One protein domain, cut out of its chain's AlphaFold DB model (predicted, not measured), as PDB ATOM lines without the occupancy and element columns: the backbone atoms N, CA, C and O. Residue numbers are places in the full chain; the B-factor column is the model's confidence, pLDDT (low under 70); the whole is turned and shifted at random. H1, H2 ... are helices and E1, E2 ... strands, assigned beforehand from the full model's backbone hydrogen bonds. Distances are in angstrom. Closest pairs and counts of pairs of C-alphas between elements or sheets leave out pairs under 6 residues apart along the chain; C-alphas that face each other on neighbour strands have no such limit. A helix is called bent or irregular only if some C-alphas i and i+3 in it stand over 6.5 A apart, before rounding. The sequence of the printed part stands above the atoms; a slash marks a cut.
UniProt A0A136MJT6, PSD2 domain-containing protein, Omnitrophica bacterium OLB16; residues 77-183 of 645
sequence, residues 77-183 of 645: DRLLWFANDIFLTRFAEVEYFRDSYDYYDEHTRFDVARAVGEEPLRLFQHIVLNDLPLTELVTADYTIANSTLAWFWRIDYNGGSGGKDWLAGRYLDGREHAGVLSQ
ATOM      1  N   ASP A  77     -35.375  26.791 -30.690       91.12
ATOM      2  CA  ASP A  77     -33.926  26.936 -30.866       91.12
ATOM      3  C   ASP A  77     -33.159  25.704 -30.370       91.12
ATOM      4  O   ASP A  77     -32.248  25.213 -31.045       91.12
ATOM      5  N   ARG A  78     -33.581  25.106 -29.249       93.12
ATOM      6  CA  ARG A  78     -33.016  23.833 -28.769       93.12
ATOM      7  C   ARG A  78     -33.188  22.683 -29.747       93.12
ATOM      8  O   ARG A  78     -32.261  21.884 -29.893       93.12
ATOM      9  N   LEU A  79     -34.305  22.616 -30.466       95.19
ATOM     10  CA  LEU A  79     -34.511  21.593 -31.492       95.19
ATOM     11  C   LEU A  79     -33.543  21.735 -32.674       95.19
ATOM     12  O   LEU A  79     -33.160  20.715 -33.245       95.19
ATOM     13  N   LEU A  80     -33.108  22.950 -33.030       92.12
ATOM     14  CA  LEU A  80     -32.087  23.133 -34.072       92.12
ATOM     15  C   LEU A  80     -30.746  22.564 -33.631       92.12
ATOM     16  O   LEU A  80     -30.084  21.878 -34.407       92.12
ATOM     17  N   TRP A  81     -30.359  22.821 -32.380       88.19
ATOM     18  CA  TRP A  81     -29.137  22.269 -31.806       88.19
ATOM     19  C   TRP A  81     -29.172  20.752 -31.753       88.19
ATOM     20  O   TRP A  81     -28.231  20.105 -32.210       88.19
ATOM     21  N   PHE A  82     -30.290  20.197 -31.291       91.88
ATOM     22  CA  PHE A  82     -30.511  18.759 -31.286       91.88
ATOM     23  C   PHE A  82     -30.423  18.159 -32.696       91.88
ATOM     24  O   PHE A  82     -29.673  17.214 -32.927       91.88
ATOM     25  N   ALA A  83     -31.137  18.729 -33.667       94.69
ATOM     26  CA  ALA A  83     -31.084  18.255 -35.043       94.69
ATOM     27  C   ALA A  83     -29.660  18.341 -35.607       94.69
ATOM     28  O   ALA A  83     -29.226  17.457 -36.347       94.69
ATOM     29  N   ASN A  84     -28.904  19.381 -35.245       91.50
ATOM     30  CA  ASN A  84     -27.538  19.528 -35.716       91.50
ATOM     31  C   ASN A  84     -26.593  18.480 -35.122       91.50
ATOM     32  O   ASN A  84     -25.593  18.179 -35.768       91.50
ATOM     33  N   ASP A  85     -26.862  17.928 -33.936       88.50
ATOM     34  CA  ASP A  85     -26.086  16.806 -33.375       88.50
ATOM     35  C   ASP A  85     -26.279  15.520 -34.198       88.50
ATOM     36  O   ASP A  85     -25.410  14.649 -34.212       88.50
ATOM     37  N   ILE A  86     -27.403  15.415 -34.916       90.75
ATOM     38  CA  ILE A  86     -27.735  14.281 -35.785       90.75
ATOM     39  C   ILE A  86     -27.179  14.499 -37.196       90.75
ATOM     40  O   ILE A  86     -26.477  13.644 -37.738       90.75
ATOM     41  N   PHE A  87     -27.516  15.634 -37.814       92.69
ATOM     42  CA  PHE A  87     -27.245  15.882 -39.232       92.69
ATOM     43  C   PHE A  87     -25.873  16.512 -39.491       92.69
ATOM     44  O   PHE A  87     -25.350  16.378 -40.596       92.69
ATOM     45  N   LEU A  88     -25.279  17.186 -38.499       89.19
ATOM     46  CA  LEU A  88     -23.972  17.852 -38.594       89.19
ATOM     47  C   LEU A  88     -23.869  18.831 -39.780       89.19
ATOM     48  O   LEU A  88     -22.829  18.907 -40.443       89.19
ATOM     49  N   THR A  89     -24.954  19.554 -40.079       87.56
ATOM     50  CA  THR A  89     -25.075  20.409 -41.272       87.56
ATOM     51  C   THR A  89     -24.880  21.897 -41.021       87.56
ATOM     52  O   THR A  89     -24.658  22.613 -41.991       87.56
ATOM     53  N   ARG A  90     -24.882  22.396 -39.777       81.44
ATOM     54  CA  ARG A  90     -24.363  23.745 -39.481       81.44
ATOM     55  C   ARG A  90     -22.841  23.689 -39.452       81.44
ATOM     56  O   ARG A  90     -22.256  22.992 -38.626       81.44
ATOM     57  N   PHE A  91     -22.211  24.435 -40.348       68.38
ATOM     58  CA  PHE A  91     -20.763  24.578 -40.454       68.38
ATOM     59  C   PHE A  91     -20.413  26.064 -40.614       68.38
ATOM     60  O   PHE A  91     -21.189  26.822 -41.191       68.38
ATOM     61  N   ALA A  92     -19.258  26.477 -40.081       54.44
ATOM     62  CA  ALA A  92     -18.878  27.891 -39.969       54.44
ATOM     63  C   ALA A  92     -18.683  28.587 -41.328       54.44
ATOM     64  O   ALA A  92     -18.967  29.772 -41.461       54.44
ATOM     65  N   GLU A  93     -18.240  27.848 -42.348       56.03
ATOM     66  CA  GLU A  93     -18.025  28.390 -43.688       56.03
ATOM     67  C   GLU A  93     -18.390  27.387 -44.774       56.03
ATOM     68  O   GLU A  93     -18.027  26.206 -44.728       56.03
ATOM     69  N   VAL A  94     -19.022  27.889 -45.831       57.44
ATOM     70  CA  VAL A  94     -19.134  27.138 -47.070       57.44
ATOM     71  C   VAL A  94     -17.832  27.265 -47.874       57.44
ATOM     72  O   VAL A  94     -17.641  28.205 -48.644       57.44
ATOM     73  N   GLU A  95     -16.952  26.270 -47.754       51.03
ATOM     74  CA  GLU A  95     -15.606  26.272 -48.358       51.03
ATOM     75  C   GLU A  95     -15.588  26.518 -49.884       51.03
ATOM     76  O   GLU A  95     -14.652  27.117 -50.415       51.03
ATOM     77  N   TYR A  96     -16.632  26.106 -50.612       52.47
ATOM     78  CA  TYR A  96     -16.683  26.239 -52.074       52.47
ATOM     79  C   TYR A  96     -17.130  27.624 -52.578       52.47
ATOM     80  O   TYR A  96     -16.935  27.915 -53.763       52.47
ATOM     81  N   PHE A  97     -17.633  28.502 -51.699       52.25
ATOM     82  CA  PHE A  97     -18.087  29.856 -52.058       52.25
ATOM     83  C   PHE A  97     -17.014  30.945 -51.893       52.25
ATOM     84  O   PHE A  97     -17.246  32.090 -52.276       52.25
ATOM     85  N   ARG A  98     -15.814  30.603 -51.391       43.59
ATOM     86  CA  ARG A  98     -14.788  31.585 -50.989       43.59
ATOM     87  C   ARG A  98     -14.316  32.550 -52.087       43.59
ATOM     88  O   ARG A  98     -14.071  33.707 -51.773       43.59
ATOM     89  N   ASP A  99     -14.235  32.111 -53.348       45.56
ATOM     90  CA  ASP A  99     -13.754  32.952 -54.464       45.56
ATOM     91  C   ASP A  99     -14.774  33.145 -55.614       45.56
ATOM     92  O   ASP A  99     -14.398  33.605 -56.686       45.56
ATOM     93  N   SER A 100     -16.059  32.802 -55.435       47.66
ATOM     94  CA  SER A 100     -17.143  33.214 -56.364       47.66
ATOM     95  C   SER A 100     -17.944  34.419 -55.855       47.66
ATOM     96  O   SER A 100     -18.750  34.987 -56.586       47.66
ATOM     97  N   TYR A 101     -17.696  34.829 -54.611       51.09
ATOM     98  CA  TYR A 101     -18.430  35.877 -53.910       51.09
ATOM     99  C   TYR A 101     -17.668  37.212 -53.825       51.09
ATOM    100  O   TYR A 101     -17.971  38.019 -52.950       51.09
ATOM    101  N   ASP A 102     -16.731  37.511 -54.730       47.53
ATOM    102  CA  ASP A 102     -16.160  38.876 -54.862       47.53
ATOM    103  C   ASP A 102     -17.230  39.941 -55.218       47.53
ATOM    104  O   ASP A 102     -16.931  41.128 -55.314       47.53
ATOM    105  N   TYR A 103     -18.490  39.524 -55.406       44.59
ATOM    106  CA  TYR A 103     -19.635  40.361 -55.763       44.59
ATOM    107  C   TYR A 103     -20.623  40.645 -54.612       44.59
ATOM    108  O   TYR A 103     -21.541  41.439 -54.797       44.59
ATOM    109  N   TYR A 104     -20.463  40.030 -53.435       51.34
ATOM    110  CA  TYR A 104     -21.344  40.261 -52.281       51.34
ATOM    111  C   TYR A 104     -20.532  40.631 -51.039       51.34
ATOM    112  O   TYR A 104     -19.378  40.218 -50.902       51.34
ATOM    113  N   ASP A 105     -21.151  41.377 -50.127       55.00
ATOM    114  CA  ASP A 105     -20.580  41.639 -48.808       55.00
ATOM    115  C   ASP A 105     -20.383  40.343 -47.994       55.00
ATOM    116  O   ASP A 105     -20.943  39.280 -48.292       55.00
ATOM    117  N   GLU A 106     -19.543  40.414 -46.959       53.12
ATOM    118  CA  GLU A 106     -19.282  39.284 -46.059       53.12
ATOM    119  C   GLU A 106     -20.560  38.815 -45.339       53.12
ATOM    120  O   GLU A 106     -20.728  37.616 -45.109       53.12
ATOM    121  N   HIS A 107     -21.510  39.724 -45.087       54.34
ATOM    122  CA  HIS A 107     -22.798  39.437 -44.444       54.34
ATOM    123  C   HIS A 107     -23.649  38.435 -45.230       54.34
ATOM    124  O   HIS A 107     -24.167  37.471 -44.662       54.34
ATOM    125  N   THR A 108     -23.717  38.584 -46.553       65.50
ATOM    126  CA  THR A 108     -24.488  37.689 -47.426       65.50
ATOM    127  C   THR A 108     -23.927  36.258 -47.413       65.50
ATOM    128  O   THR A 108     -24.678  35.291 -47.559       65.50
ATOM    129  N   ARG A 109     -22.613  36.083 -47.198       64.88
ATOM    130  CA  ARG A 109     -21.967  34.754 -47.194       64.88
ATOM    131  C   ARG A 109     -22.381  33.912 -45.987       64.88
ATOM    132  O   ARG A 109     -22.682  32.727 -46.150       64.88
ATOM    133  N   PHE A 110     -22.422  34.510 -44.796       68.56
ATOM    134  CA  PHE A 110     -22.825  33.815 -43.568       68.56
ATOM    135  C   PHE A 110     -24.308  33.455 -43.573       68.56
ATOM    136  O   PHE A 110     -24.668  32.336 -43.200       68.56
ATOM    137  N   ASP A 111     -25.168  34.350 -44.063       72.69
ATOM    138  CA  ASP A 111     -26.602  34.074 -44.158       72.69
ATOM    139  C   ASP A 111     -26.914  32.923 -45.121       72.69
ATOM    140  O   ASP A 111     -27.756  32.077 -44.815       72.69
ATOM    141  N   VAL A 112     -26.202  32.828 -46.250       76.00
ATOM    142  CA  VAL A 112     -26.332  31.690 -47.174       76.00
ATOM    143  C   VAL A 112     -25.810  30.402 -46.538       76.00
ATOM    144  O   VAL A 112     -26.496  29.382 -46.592       76.00
ATOM    145  N   ALA A 113     -24.631  30.432 -45.908       76.19
ATOM    146  CA  ALA A 113     -24.060  29.268 -45.228       76.19
ATOM    147  C   ALA A 113     -25.010  28.710 -44.163       76.19
ATOM    148  O   ALA A 113     -25.293  27.509 -44.131       76.19
ATOM    149  N   ARG A 114     -25.561  29.608 -43.342       80.75
ATOM    150  CA  ARG A 114     -26.544  29.287 -42.316       80.75
ATOM    151  C   ARG A 114     -27.828  28.732 -42.922       80.75
ATOM    152  O   ARG A 114     -28.270  27.670 -42.498       80.75
ATOM    153  N   ALA A 115     -28.396  29.388 -43.935       85.44
ATOM    154  CA  ALA A 115     -29.630  28.930 -44.574       85.44
ATOM    155  C   ALA A 115     -29.480  27.530 -45.196       85.44
ATOM    156  O   ALA A 115     -30.347  26.677 -45.016       85.44
ATOM    157  N   VAL A 116     -28.366  27.263 -45.886       85.62
ATOM    158  CA  VAL A 116     -28.082  25.945 -46.478       85.62
ATOM    159  C   VAL A 116     -27.870  24.885 -45.397       85.62
ATOM    160  O   VAL A 116     -28.408  23.784 -45.509       85.62
ATOM    161  N   GLY A 117     -27.106  25.200 -44.349       86.62
ATOM    162  CA  GLY A 117     -26.829  24.265 -43.259       86.62
ATOM    163  C   GLY A 117     -28.042  23.956 -42.376       86.62
ATOM    164  O   GLY A 117     -28.164  22.846 -41.857       86.62
ATOM    165  N   GLU A 118     -28.961  24.911 -42.226       91.19
ATOM    166  CA  GLU A 118     -30.176  24.765 -41.419       91.19
ATOM    167  C   GLU A 118     -31.336  24.083 -42.154       91.19
ATOM    168  O   GLU A 118     -32.272  23.653 -41.489       91.19
ATOM    169  N   GLU A 119     -31.283  23.911 -43.479       92.56
ATOM    170  CA  GLU A 119     -32.359  23.290 -44.276       92.56
ATOM    171  C   GLU A 119     -32.918  21.969 -43.675       92.56
ATOM    172  O   GLU A 119     -34.133  21.883 -43.458       92.56
ATOM    173  N   PRO A 120     -32.097  20.955 -43.323       95.38
ATOM    174  CA  PRO A 120     -32.609  19.743 -42.669       95.38
ATOM    175  C   PRO A 120     -33.013  19.946 -41.210       95.38
ATOM    176  O   PRO A 120     -33.923  19.276 -40.716       95.38
ATOM    177  N   LEU A 121     -32.388  20.899 -40.519       96.31
ATOM    178  CA  LEU A 121     -32.679  21.182 -39.113       96.31
ATOM    179  C   LEU A 121     -34.053  21.830 -38.958       96.31
ATOM    180  O   LEU A 121     -34.798  21.514 -38.033       96.31
ATOM    181  N   ARG A 122     -34.407  22.708 -39.898       96.44
ATOM    182  CA  ARG A 122     -35.680  23.429 -39.939       96.44
ATOM    183  C   ARG A 122     -36.842  22.515 -40.293       96.44
ATOM    184  O   ARG A 122     -37.925  22.703 -39.750       96.44
ATOM    185  N   LEU A 123     -36.617  21.485 -41.115       97.81
ATOM    186  CA  LEU A 123     -37.614  20.432 -41.318       97.81
ATOM    187  C   LEU A 123     -37.871  19.655 -40.020       97.81
ATOM    188  O   LEU A 123     -39.023  19.499 -39.629       97.81
ATOM    189  N   PHE A 124     -36.817  19.223 -39.315       98.19
ATOM    190  CA  PHE A 124     -36.977  18.563 -38.016       98.19
ATOM    191  C   PHE A 124     -37.709  19.461 -37.003       98.19
ATOM    192  O   PHE A 124     -38.686  19.031 -36.392       98.19
ATOM    193  N   GLN A 125     -37.286  20.721 -36.868       97.69
ATOM    194  CA  GLN A 125     -37.932  21.708 -36.000       97.69
ATOM    195  C   GLN A 125     -39.421  21.858 -36.351       97.69
ATOM    196  O   GLN A 125     -40.265  21.776 -35.463       97.69
ATOM    197  N   HIS A 126     -39.755  22.015 -37.635       97.75
ATOM    198  CA  HIS A 126     -41.135  22.135 -38.101       97.75
ATOM    199  C   HIS A 126     -41.985  20.917 -37.723       97.75
ATOM    200  O   HIS A 126     -43.080  21.091 -37.189       97.75
ATOM    201  N   ILE A 127     -41.469  19.704 -37.946       98.44
ATOM    202  CA  ILE A 127     -42.154  18.453 -37.596       98.44
ATOM    203  C   ILE A 127     -42.481  18.426 -36.100       98.44
ATOM    204  O   ILE A 127     -43.627  18.201 -35.721       98.44
ATOM    205  N   VAL A 128     -41.502  18.716 -35.238       98.25
ATOM    206  CA  VAL A 128     -41.702  18.651 -33.782       98.25
ATOM    207  C   VAL A 128     -42.616  19.766 -33.275       98.25
ATOM    208  O   VAL A 128     -43.485  19.512 -32.438       98.25
ATOM    209  N   LEU A 129     -42.455  21.000 -33.758       97.19
ATOM    210  CA  LEU A 129     -43.276  22.127 -33.309       97.19
ATOM    211  C   LEU A 129     -44.754  21.926 -33.657       97.19
ATOM    212  O   LEU A 129     -45.602  22.193 -32.804       97.19
ATOM    213  N   ASN A 130     -45.042  21.375 -34.837       97.50
ATOM    214  CA  ASN A 130     -46.399  21.114 -35.319       97.50
ATOM    215  C   ASN A 130     -46.938  19.722 -34.944       97.50
ATOM    216  O   ASN A 130     -48.035  19.373 -35.364       97.50
ATOM    217  N   ASP A 131     -46.187  18.950 -34.149       97.69
ATOM    218  CA  ASP A 131     -46.540  17.587 -33.719       97.69
ATOM    219  C   ASP A 131     -46.872  16.643 -34.893       97.69
ATOM    220  O   ASP A 131     -47.769  15.804 -34.823       97.69
ATOM    221  N   LEU A 132     -46.139  16.802 -35.998       98.50
ATOM    222  CA  LEU A 132     -46.232  15.933 -37.166       98.50
ATOM    223  C   LEU A 132     -45.479  14.613 -36.912       98.50
ATOM    224  O   LEU A 132     -44.527  14.585 -36.121       98.50
ATOM    225  N   PRO A 133     -45.848  13.512 -37.595       98.44
ATOM    226  CA  PRO A 133     -45.150  12.241 -37.456       98.44
ATOM    227  C   PRO A 133     -43.666  12.368 -37.805       98.44
ATOM    228  O   PRO A 133     -43.310  12.809 -38.896       98.44
ATOM    229  N   LEU A 134     -42.776  11.890 -36.932       98.19
ATOM    230  CA  LEU A 134     -41.326  11.949 -37.158       98.19
ATOM    231  C   LEU A 134     -40.868  11.243 -38.451       98.19
ATOM    232  O   LEU A 134     -39.807  11.553 -38.991       98.19
ATOM    233  N   THR A 135     -41.682  10.332 -38.993       98.62
ATOM    234  CA  THR A 135     -41.480   9.715 -40.315       98.62
ATOM    235  C   THR A 135     -41.431  10.735 -41.456       98.62
ATOM    236  O   THR A 135     -40.851  10.447 -42.506       98.62
ATOM    237  N   GLU A 136     -41.989  11.935 -41.279       98.69
ATOM    238  CA  GLU A 136     -41.908  13.030 -42.252       98.69
ATOM    239  C   GLU A 136     -40.470  13.480 -42.531       98.69
ATOM    240  O   GLU A 136     -40.195  13.971 -43.625       98.69
ATOM    241  N   LEU A 137     -39.509  13.178 -41.647       98.44
ATOM    242  CA  LEU A 137     -38.084  13.391 -41.922       98.44
ATOM    243  C   LEU A 137     -37.612  12.758 -43.233       98.44
ATOM    244  O   LEU A 137     -36.677  13.265 -43.848       98.44
ATOM    245  N   VAL A 138     -38.245  11.669 -43.665       98.56
ATOM    246  CA  VAL A 138     -37.909  10.969 -44.913       98.56
ATOM    247  C   VAL A 138     -39.100  10.822 -45.861       98.56
ATOM    248  O   VAL A 138     -38.925  10.356 -46.982       98.56
ATOM    249  N   THR A 139     -40.306  11.223 -45.451       98.50
ATOM    250  CA  THR A 139     -41.536  11.070 -46.254       98.50
ATOM    251  C   THR A 139     -42.223  12.383 -46.614       98.50
ATOM    252  O   THR A 139     -43.099  12.360 -47.478       98.50
ATOM    253  N   ALA A 140     -41.826  13.513 -46.011       98.19
ATOM    254  CA  ALA A 140     -42.431  14.811 -46.296       98.19
ATOM    255  C   ALA A 140     -42.376  15.124 -47.794       98.19
ATOM    256  O   ALA A 140     -41.335  14.992 -48.447       98.19
ATOM    257  N   ASP A 141     -43.502  15.580 -48.332       96.81
ATOM    258  CA  ASP A 141     -43.627  15.974 -49.729       96.81
ATOM    259  C   ASP A 141     -43.360  17.478 -49.946       96.81
ATOM    260  O   ASP A 141     -43.613  18.004 -51.030       96.81
ATOM    261  N   TYR A 142     -42.819  18.148 -48.928       96.12
ATOM    262  CA  TYR A 142     -42.451  19.561 -48.881       96.12
ATOM    263  C   TYR A 142     -41.021  19.725 -48.332       96.12
ATOM    264  O   TYR A 142     -40.377  18.761 -47.920       96.12
ATOM    265  N   THR A 143     -40.490  20.945 -48.370       95.19
ATOM    266  CA  THR A 143     -39.276  21.353 -47.639       95.19
ATOM    267  C   THR A 143     -39.582  22.607 -46.826       95.19
ATOM    268  O   THR A 143     -40.608  23.241 -47.059       95.19
ATOM    269  N   ILE A 144     -38.714  22.977 -45.888       96.00
ATOM    270  CA  ILE A 144     -38.821  24.227 -45.129       96.00
ATOM    271  C   ILE A 144     -37.721  25.176 -45.599       96.00
ATOM    272  O   ILE A 144     -36.550  24.800 -45.639       96.00
ATOM    273  N   ALA A 145     -38.093  26.398 -45.970       92.31
ATOM    274  CA  ALA A 145     -37.180  27.383 -46.535       92.31
ATOM    275  C   ALA A 145     -37.504  28.802 -46.062       92.31
ATOM    276  O   ALA A 145     -38.654  29.120 -45.777       92.31
ATOM    277  N   ASN A 146     -36.478  29.649 -46.028       90.56
ATOM    278  CA  ASN A 146     -36.614  31.102 -45.956       90.56
ATOM    279  C   ASN A 146     -36.338  31.730 -47.332       90.56
ATOM    280  O   ASN A 146     -36.015  31.021 -48.292       90.56
ATOM    281  N   SER A 147     -36.408  33.062 -47.446       87.19
ATOM    282  CA  SER A 147     -36.196  33.724 -48.740       87.19
ATOM    283  C   SER A 147     -34.809  33.471 -49.338       87.19
ATOM    284  O   SER A 147     -34.683  33.360 -50.557       87.19
ATOM    285  N   THR A 148     -33.772  33.359 -48.498       84.50
ATOM    286  CA  THR A 148     -32.390  33.100 -48.933       84.50
ATOM    287  C   THR A 148     -32.282  31.726 -49.584       84.50
ATOM    288  O   THR A 148     -31.796  31.600 -50.708       84.50
ATOM    289  N   LEU A 149     -32.795  30.696 -48.909       85.75
ATOM    290  CA  LEU A 149     -32.781  29.329 -49.413       85.75
ATOM    291  C   LEU A 149     -33.676  29.176 -50.647       85.75
ATOM    292  O   LEU A 149     -33.303  28.498 -51.603       85.75
ATOM    293  N   ALA A 150     -34.835  29.839 -50.654       88.25
ATOM    294  CA  ALA A 150     -35.772  29.777 -51.766       88.25
ATOM    295  C   ALA A 150     -35.216  30.398 -53.047       88.25
ATOM    296  O   ALA A 150     -35.360  29.814 -54.124       88.25
ATOM    297  N   TRP A 151     -34.529  31.536 -52.924       82.00
ATOM    298  CA  TRP A 151     -33.791  32.136 -54.028       82.00
ATOM    299  C   TRP A 151     -32.703  31.191 -54.545       82.00
ATOM    300  O   TRP A 151     -32.621  30.948 -55.750       82.00
ATOM    301  N   PHE A 152     -31.918  30.609 -53.637       78.88
ATOM    302  CA  PHE A 152     -30.768  29.788 -54.004       78.88
ATOM    303  C   PHE A 152     -31.178  28.467 -54.674       78.88
ATOM    304  O   PHE A 152     -30.639  28.096 -55.715       78.88
ATOM    305  N   TRP A 153     -32.186  27.781 -54.127       83.31
ATOM    306  CA  TRP A 153     -32.635  26.454 -54.566       83.31
ATOM    307  C   TRP A 153     -33.872  26.448 -55.456       83.31
ATOM    308  O   TRP A 153     -34.377  25.373 -55.779       83.31
ATOM    309  N   ARG A 154     -34.350  27.625 -55.882       86.31
ATOM    310  CA  ARG A 154     -35.562  27.774 -56.702       86.31
ATOM    311  C   ARG A 154     -36.747  27.037 -56.069       86.31
ATOM    312  O   ARG A 154     -37.359  26.163 -56.685       86.31
ATOM    313  N   ILE A 155     -37.023  27.377 -54.816       89.56
ATOM    314  CA  ILE A 155     -38.147  26.833 -54.054       89.56
ATOM    315  C   ILE A 155     -39.334  27.777 -54.232       89.56
ATOM    316  O   ILE A 155     -39.188  28.992 -54.118       89.56
ATOM    317  N   ASP A 156     -40.505  27.212 -54.507       91.06
ATOM    318  CA  ASP A 156     -41.772  27.921 -54.398       91.06
ATOM    319  C   ASP A 156     -42.012  28.285 -52.930       91.06
ATOM    320  O   ASP A 156     -42.227  27.404 -52.093       91.06
ATOM    321  N   TYR A 157     -41.881  29.574 -52.620       86.81
ATOM    322  CA  TYR A 157     -41.895  30.129 -51.271       86.81
ATOM    323  C   TYR A 157     -42.868  31.305 -51.205       86.81
ATOM    324  O   TYR A 157     -42.778  32.255 -51.984       86.81
ATOM    325  N   ASN A 158     -43.788  31.250 -50.245       84.12
ATOM    326  CA  ASN A 158     -44.902  32.189 -50.118       84.12
ATOM    327  C   ASN A 158     -44.671  33.322 -49.097       84.12
ATOM    328  O   ASN A 158     -45.563  34.145 -48.915       84.12
ATOM    329  N   GLY A 159     -43.500  33.407 -48.457       79.88
ATOM    330  CA  GLY A 159     -43.204  34.425 -47.434       79.88
ATOM    331  C   GLY A 159     -42.635  35.752 -47.955       79.88
ATOM    332  O   GLY A 159     -42.149  36.559 -47.168       79.88
ATOM    333  N   GLY A 160     -42.671  35.991 -49.270       69.69
ATOM    334  CA  GLY A 160     -42.220  37.245 -49.888       69.69
ATOM    335  C   GLY A 160     -40.694  37.417 -49.986       69.69
ATOM    336  O   GLY A 160     -39.904  36.708 -49.364       69.69
ATOM    337  N   SER A 161     -40.243  38.368 -50.810       67.31
ATOM    338  CA  SER A 161     -38.812  38.659 -50.985       67.31
ATOM    339  C   SER A 161     -38.212  39.263 -49.712       67.31
ATOM    340  O   SER A 161     -38.698  40.290 -49.244       67.31
ATOM    341  N   GLY A 162     -37.139  38.665 -49.185       64.75
ATOM    342  CA  GLY A 162     -36.460  39.132 -47.968       64.75
ATOM    343  C   GLY A 162     -37.086  38.655 -46.652       64.75
ATOM    344  O   GLY A 162     -36.620  39.058 -45.586       64.75
ATOM    345  N   GLY A 163     -38.125  37.813 -46.700       68.19
ATOM    346  CA  GLY A 163     -38.706  37.194 -45.508       68.19
ATOM    347  C   GLY A 163     -37.722  36.241 -44.819       68.19
ATOM    348  O   GLY A 163     -37.192  35.322 -45.447       68.19
ATOM    349  N   LYS A 164     -37.498  36.446 -43.515       75.31
ATOM    350  CA  LYS A 164     -36.641  35.584 -42.678       75.31
ATOM    351  C   LYS A 164     -37.362  34.339 -42.153       75.31
ATOM    352  O   LYS A 164     -36.701  33.445 -41.626       75.31
ATOM    353  N   ASP A 165     -38.682  34.291 -42.307       86.44
ATOM    354  CA  ASP A 165     -39.521  33.202 -41.822       86.44
ATOM    355  C   ASP A 165     -39.199  31.889 -42.534       86.44
ATOM    356  O   ASP A 165     -38.911  31.849 -43.730       86.44
ATOM    357  N   TRP A 166     -39.265  30.797 -41.783       92.06
ATOM    358  CA  TRP A 166     -39.070  29.450 -42.301       92.06
ATOM    359  C   TRP A 166     -40.430  28.820 -42.582       92.06
ATOM    360  O   TRP A 166     -41.135  28.410 -41.662       92.06
ATOM    361  N   LEU A 167     -40.802  28.755 -43.859       93.81
ATOM    362  CA  LEU A 167     -42.115  28.293 -44.306       93.81
ATOM    363  C   LEU A 167     -41.993  27.061 -45.197       93.81
ATOM    364  O   LEU A 167     -40.954  26.807 -45.811       93.81
ATOM    365  N   ALA A 168     -43.082  26.299 -45.280       94.62
ATOM    366  CA  ALA A 168     -43.173  25.183 -46.204       94.62
ATOM    367  C   ALA A 168     -43.092  25.666 -47.659       94.62
ATOM    368  O   ALA A 168     -43.722  26.652 -48.041       94.62
ATOM    369  N   GLY A 169     -42.332  24.941 -48.473       93.38
ATOM    370  CA  GLY A 169     -42.135  25.220 -49.888       93.38
ATOM    371  C   GLY A 169     -41.882  23.957 -50.703       93.38
ATOM    372  O   GLY A 169     -41.773  22.847 -50.168       93.38
ATOM    373  N   ARG A 170     -41.798  24.120 -52.027       94.25
ATOM    374  CA  ARG A 170     -41.585  23.013 -52.976       94.25
ATOM    375  C   ARG A 170     -40.475  23.327 -53.971       94.25
ATOM    376  O   ARG A 170     -40.434  24.428 -54.506       94.25
ATOM    377  N   TYR A 171     -39.580  22.379 -54.247       92.75
ATOM    378  CA  TYR A 171     -38.536  22.587 -55.254       92.75
ATOM    379  C   TYR A 171     -39.158  22.633 -56.652       92.75
ATOM    380  O   TYR A 171     -40.014  21.817 -56.994       92.75
ATOM    381  N   LEU A 172     -38.697  23.567 -57.485       90.19
ATOM    382  CA  LEU A 172     -39.193  23.755 -58.854       90.19
ATOM    383  C   LEU A 172     -38.341  23.045 -59.919       90.19
ATOM    384  O   LEU A 172     -38.533  23.256 -61.116       90.19
ATOM    385  N   ASP A 173     -37.381  22.218 -59.507       87.31
ATOM    386  CA  ASP A 173     -36.419  21.547 -60.392       87.31
ATOM    387  C   ASP A 173     -36.831  20.128 -60.815       87.31
ATOM    388  O   ASP A 173     -36.067  19.432 -61.486       87.31
ATOM    389  N   GLY A 174     -38.051  19.710 -60.468       87.38
ATOM    390  CA  GLY A 174     -38.625  18.427 -60.870       87.38
ATOM    391  C   GLY A 174     -38.150  17.228 -60.048       87.38
ATOM    392  O   GLY A 174     -38.433  16.095 -60.442       87.38
ATOM    393  N   ARG A 175     -37.439  17.442 -58.930       90.94
ATOM    394  CA  ARG A 175     -37.109  16.358 -57.996       90.94
ATOM    395  C   ARG A 175     -38.346  15.817 -57.283       90.94
ATOM    396  O   ARG A 175     -39.321  16.532 -57.054       90.94
ATOM    397  N   GLU A 176     -38.275  14.559 -56.866       92.94
ATOM    398  CA  GLU A 176     -39.224  14.021 -55.893       92.94
ATOM    399  C   GLU A 176     -38.912  14.560 -54.495       92.94
ATOM    400  O   GLU A 176     -37.748  14.645 -54.097       92.94
ATOM    401  N   HIS A 177     -39.958  14.886 -53.740       94.75
ATOM    402  CA  HIS A 177     -39.835  15.255 -52.337       94.75
ATOM    403  C   HIS A 177     -39.880  14.011 -51.444       94.75
ATOM    404  O   HIS A 177     -40.721  13.133 -51.642       94.75
ATOM    405  N   ALA A 178     -38.960  13.954 -50.483       97.25
ATOM    406  CA  ALA A 178     -38.811  12.854 -49.533       97.25
ATOM    407  C   ALA A 178     -38.113  13.343 -48.249       97.25
ATOM    408  O   ALA A 178     -37.069  12.823 -47.845       97.25
ATOM    409  N   GLY A 179     -38.630  14.428 -47.666       97.62
ATOM    410  CA  GLY A 179     -38.023  15.109 -46.522       97.62
ATOM    411  C   GLY A 179     -36.534  15.402 -46.735       97.62
ATOM    412  O   GLY A 179     -36.124  15.839 -47.818       97.62
ATOM    413  N   VAL A 180     -35.711  15.088 -45.733       97.50
ATOM    414  CA  VAL A 180     -34.250  15.275 -45.735       97.50
ATOM    415  C   VAL A 180     -33.570  14.586 -46.918       97.50
ATOM    416  O   VAL A 180     -32.600  15.114 -47.460       97.50
ATOM    417  N   LEU A 181     -34.101  13.454 -47.397       97.00
ATOM    418  CA  LEU A 181     -33.515  12.719 -48.527       97.00
ATOM    419  C   LEU A 181     -33.548  13.516 -49.836       97.00
ATOM    420  O   LEU A 181     -32.797  13.204 -50.761       97.00
ATOM    421  N   SER A 182     -34.411  14.528 -49.917       95.00
ATOM    422  CA  SER A 182     -34.554  15.403 -51.078       95.00
ATOM    423  C   SER A 182     -33.860  16.763 -50.929       95.00
ATOM    424  O   SER A 182     -33.852  17.529 -51.891       95.00
ATOM    425  N   GLN A 183     -33.266  17.067 -49.770       93.31
ATOM    426  CA  GLN A 183     -32.709  18.387 -49.451       93.31
ATOM    427  C   GLN A 183     -31.250  18.552 -49.896       93.31
ATOM    428  O   GLN A 183     -30.444  17.624 -49.817       93.31
TER     429      GLN A 183
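This is residues 77 to 183 of the 645 residues of the protein "PSD2 domain-containing protein" of Omnitrophica bacterium OLB16 (UniProt A0A136MJT6). A long bent helix, H2, runs through the middle, with H1 packed on one side of its second arm and a small antiparallel sheet of E1 and E2 on the other side. H4 packs on the first arm, short H3 packs on the second, and residues 102 to 107 stick out at one end. The printed part has 107 residues, in the order H1 H2 H3 E1 H4 E2, and is mostly helix. It is compact, with a radius of gyration of the C-alphas of 13.8 A and spans of 43 by 29 by 22 A.

Find C-alpha 77 at (-33.926, 26.936, -30.866); from there H1 runs 15.4 A to residue 87. H2, residues 106 to 129, was assigned as one helix by its hydrogen bonds but is bent: C-alphas 117 and 120 are 7.4 A apart. Its arms are H2a, residues 106 to 117, 17.0 A, and H2b, residues 120 to 129, 14.4 A. Next come H3, residues 136 to 139, E1, residues 143 to 145, and H4, residues 147 to 153. E2, residues 167 to 171, ends at C-alpha 171, (-38.536, 22.587, -55.254).

H2 is the hub; H2a and H2b stand at a steep tilt of 63 degrees. H1 touches H2b, closest at the C-alphas of Ala 83 and Leu 121, 5.3 A. H2a touches H4 with residues 111 to 116 alone, closest at the C-alphas of Ala 115 and Leu 149, 5.8 A. H3 touches H2b, closest at the C-alphas of Phe 124 and Leu 137, 6.6 A. Between E1 and E2, N 143 and O 169 are within hydrogen-bond range at 2.9 A. Every O i to N i+4 pair is within range in H2b and H4, 6 of 7 in H1 and 7 of 8 in H2a; H3 is too short for one.

The printed part has no cut. The links H1 to H2 and H4 to E2 are long. Look for pLDDT under 70 at residues 91 to 110 and 160 to 163.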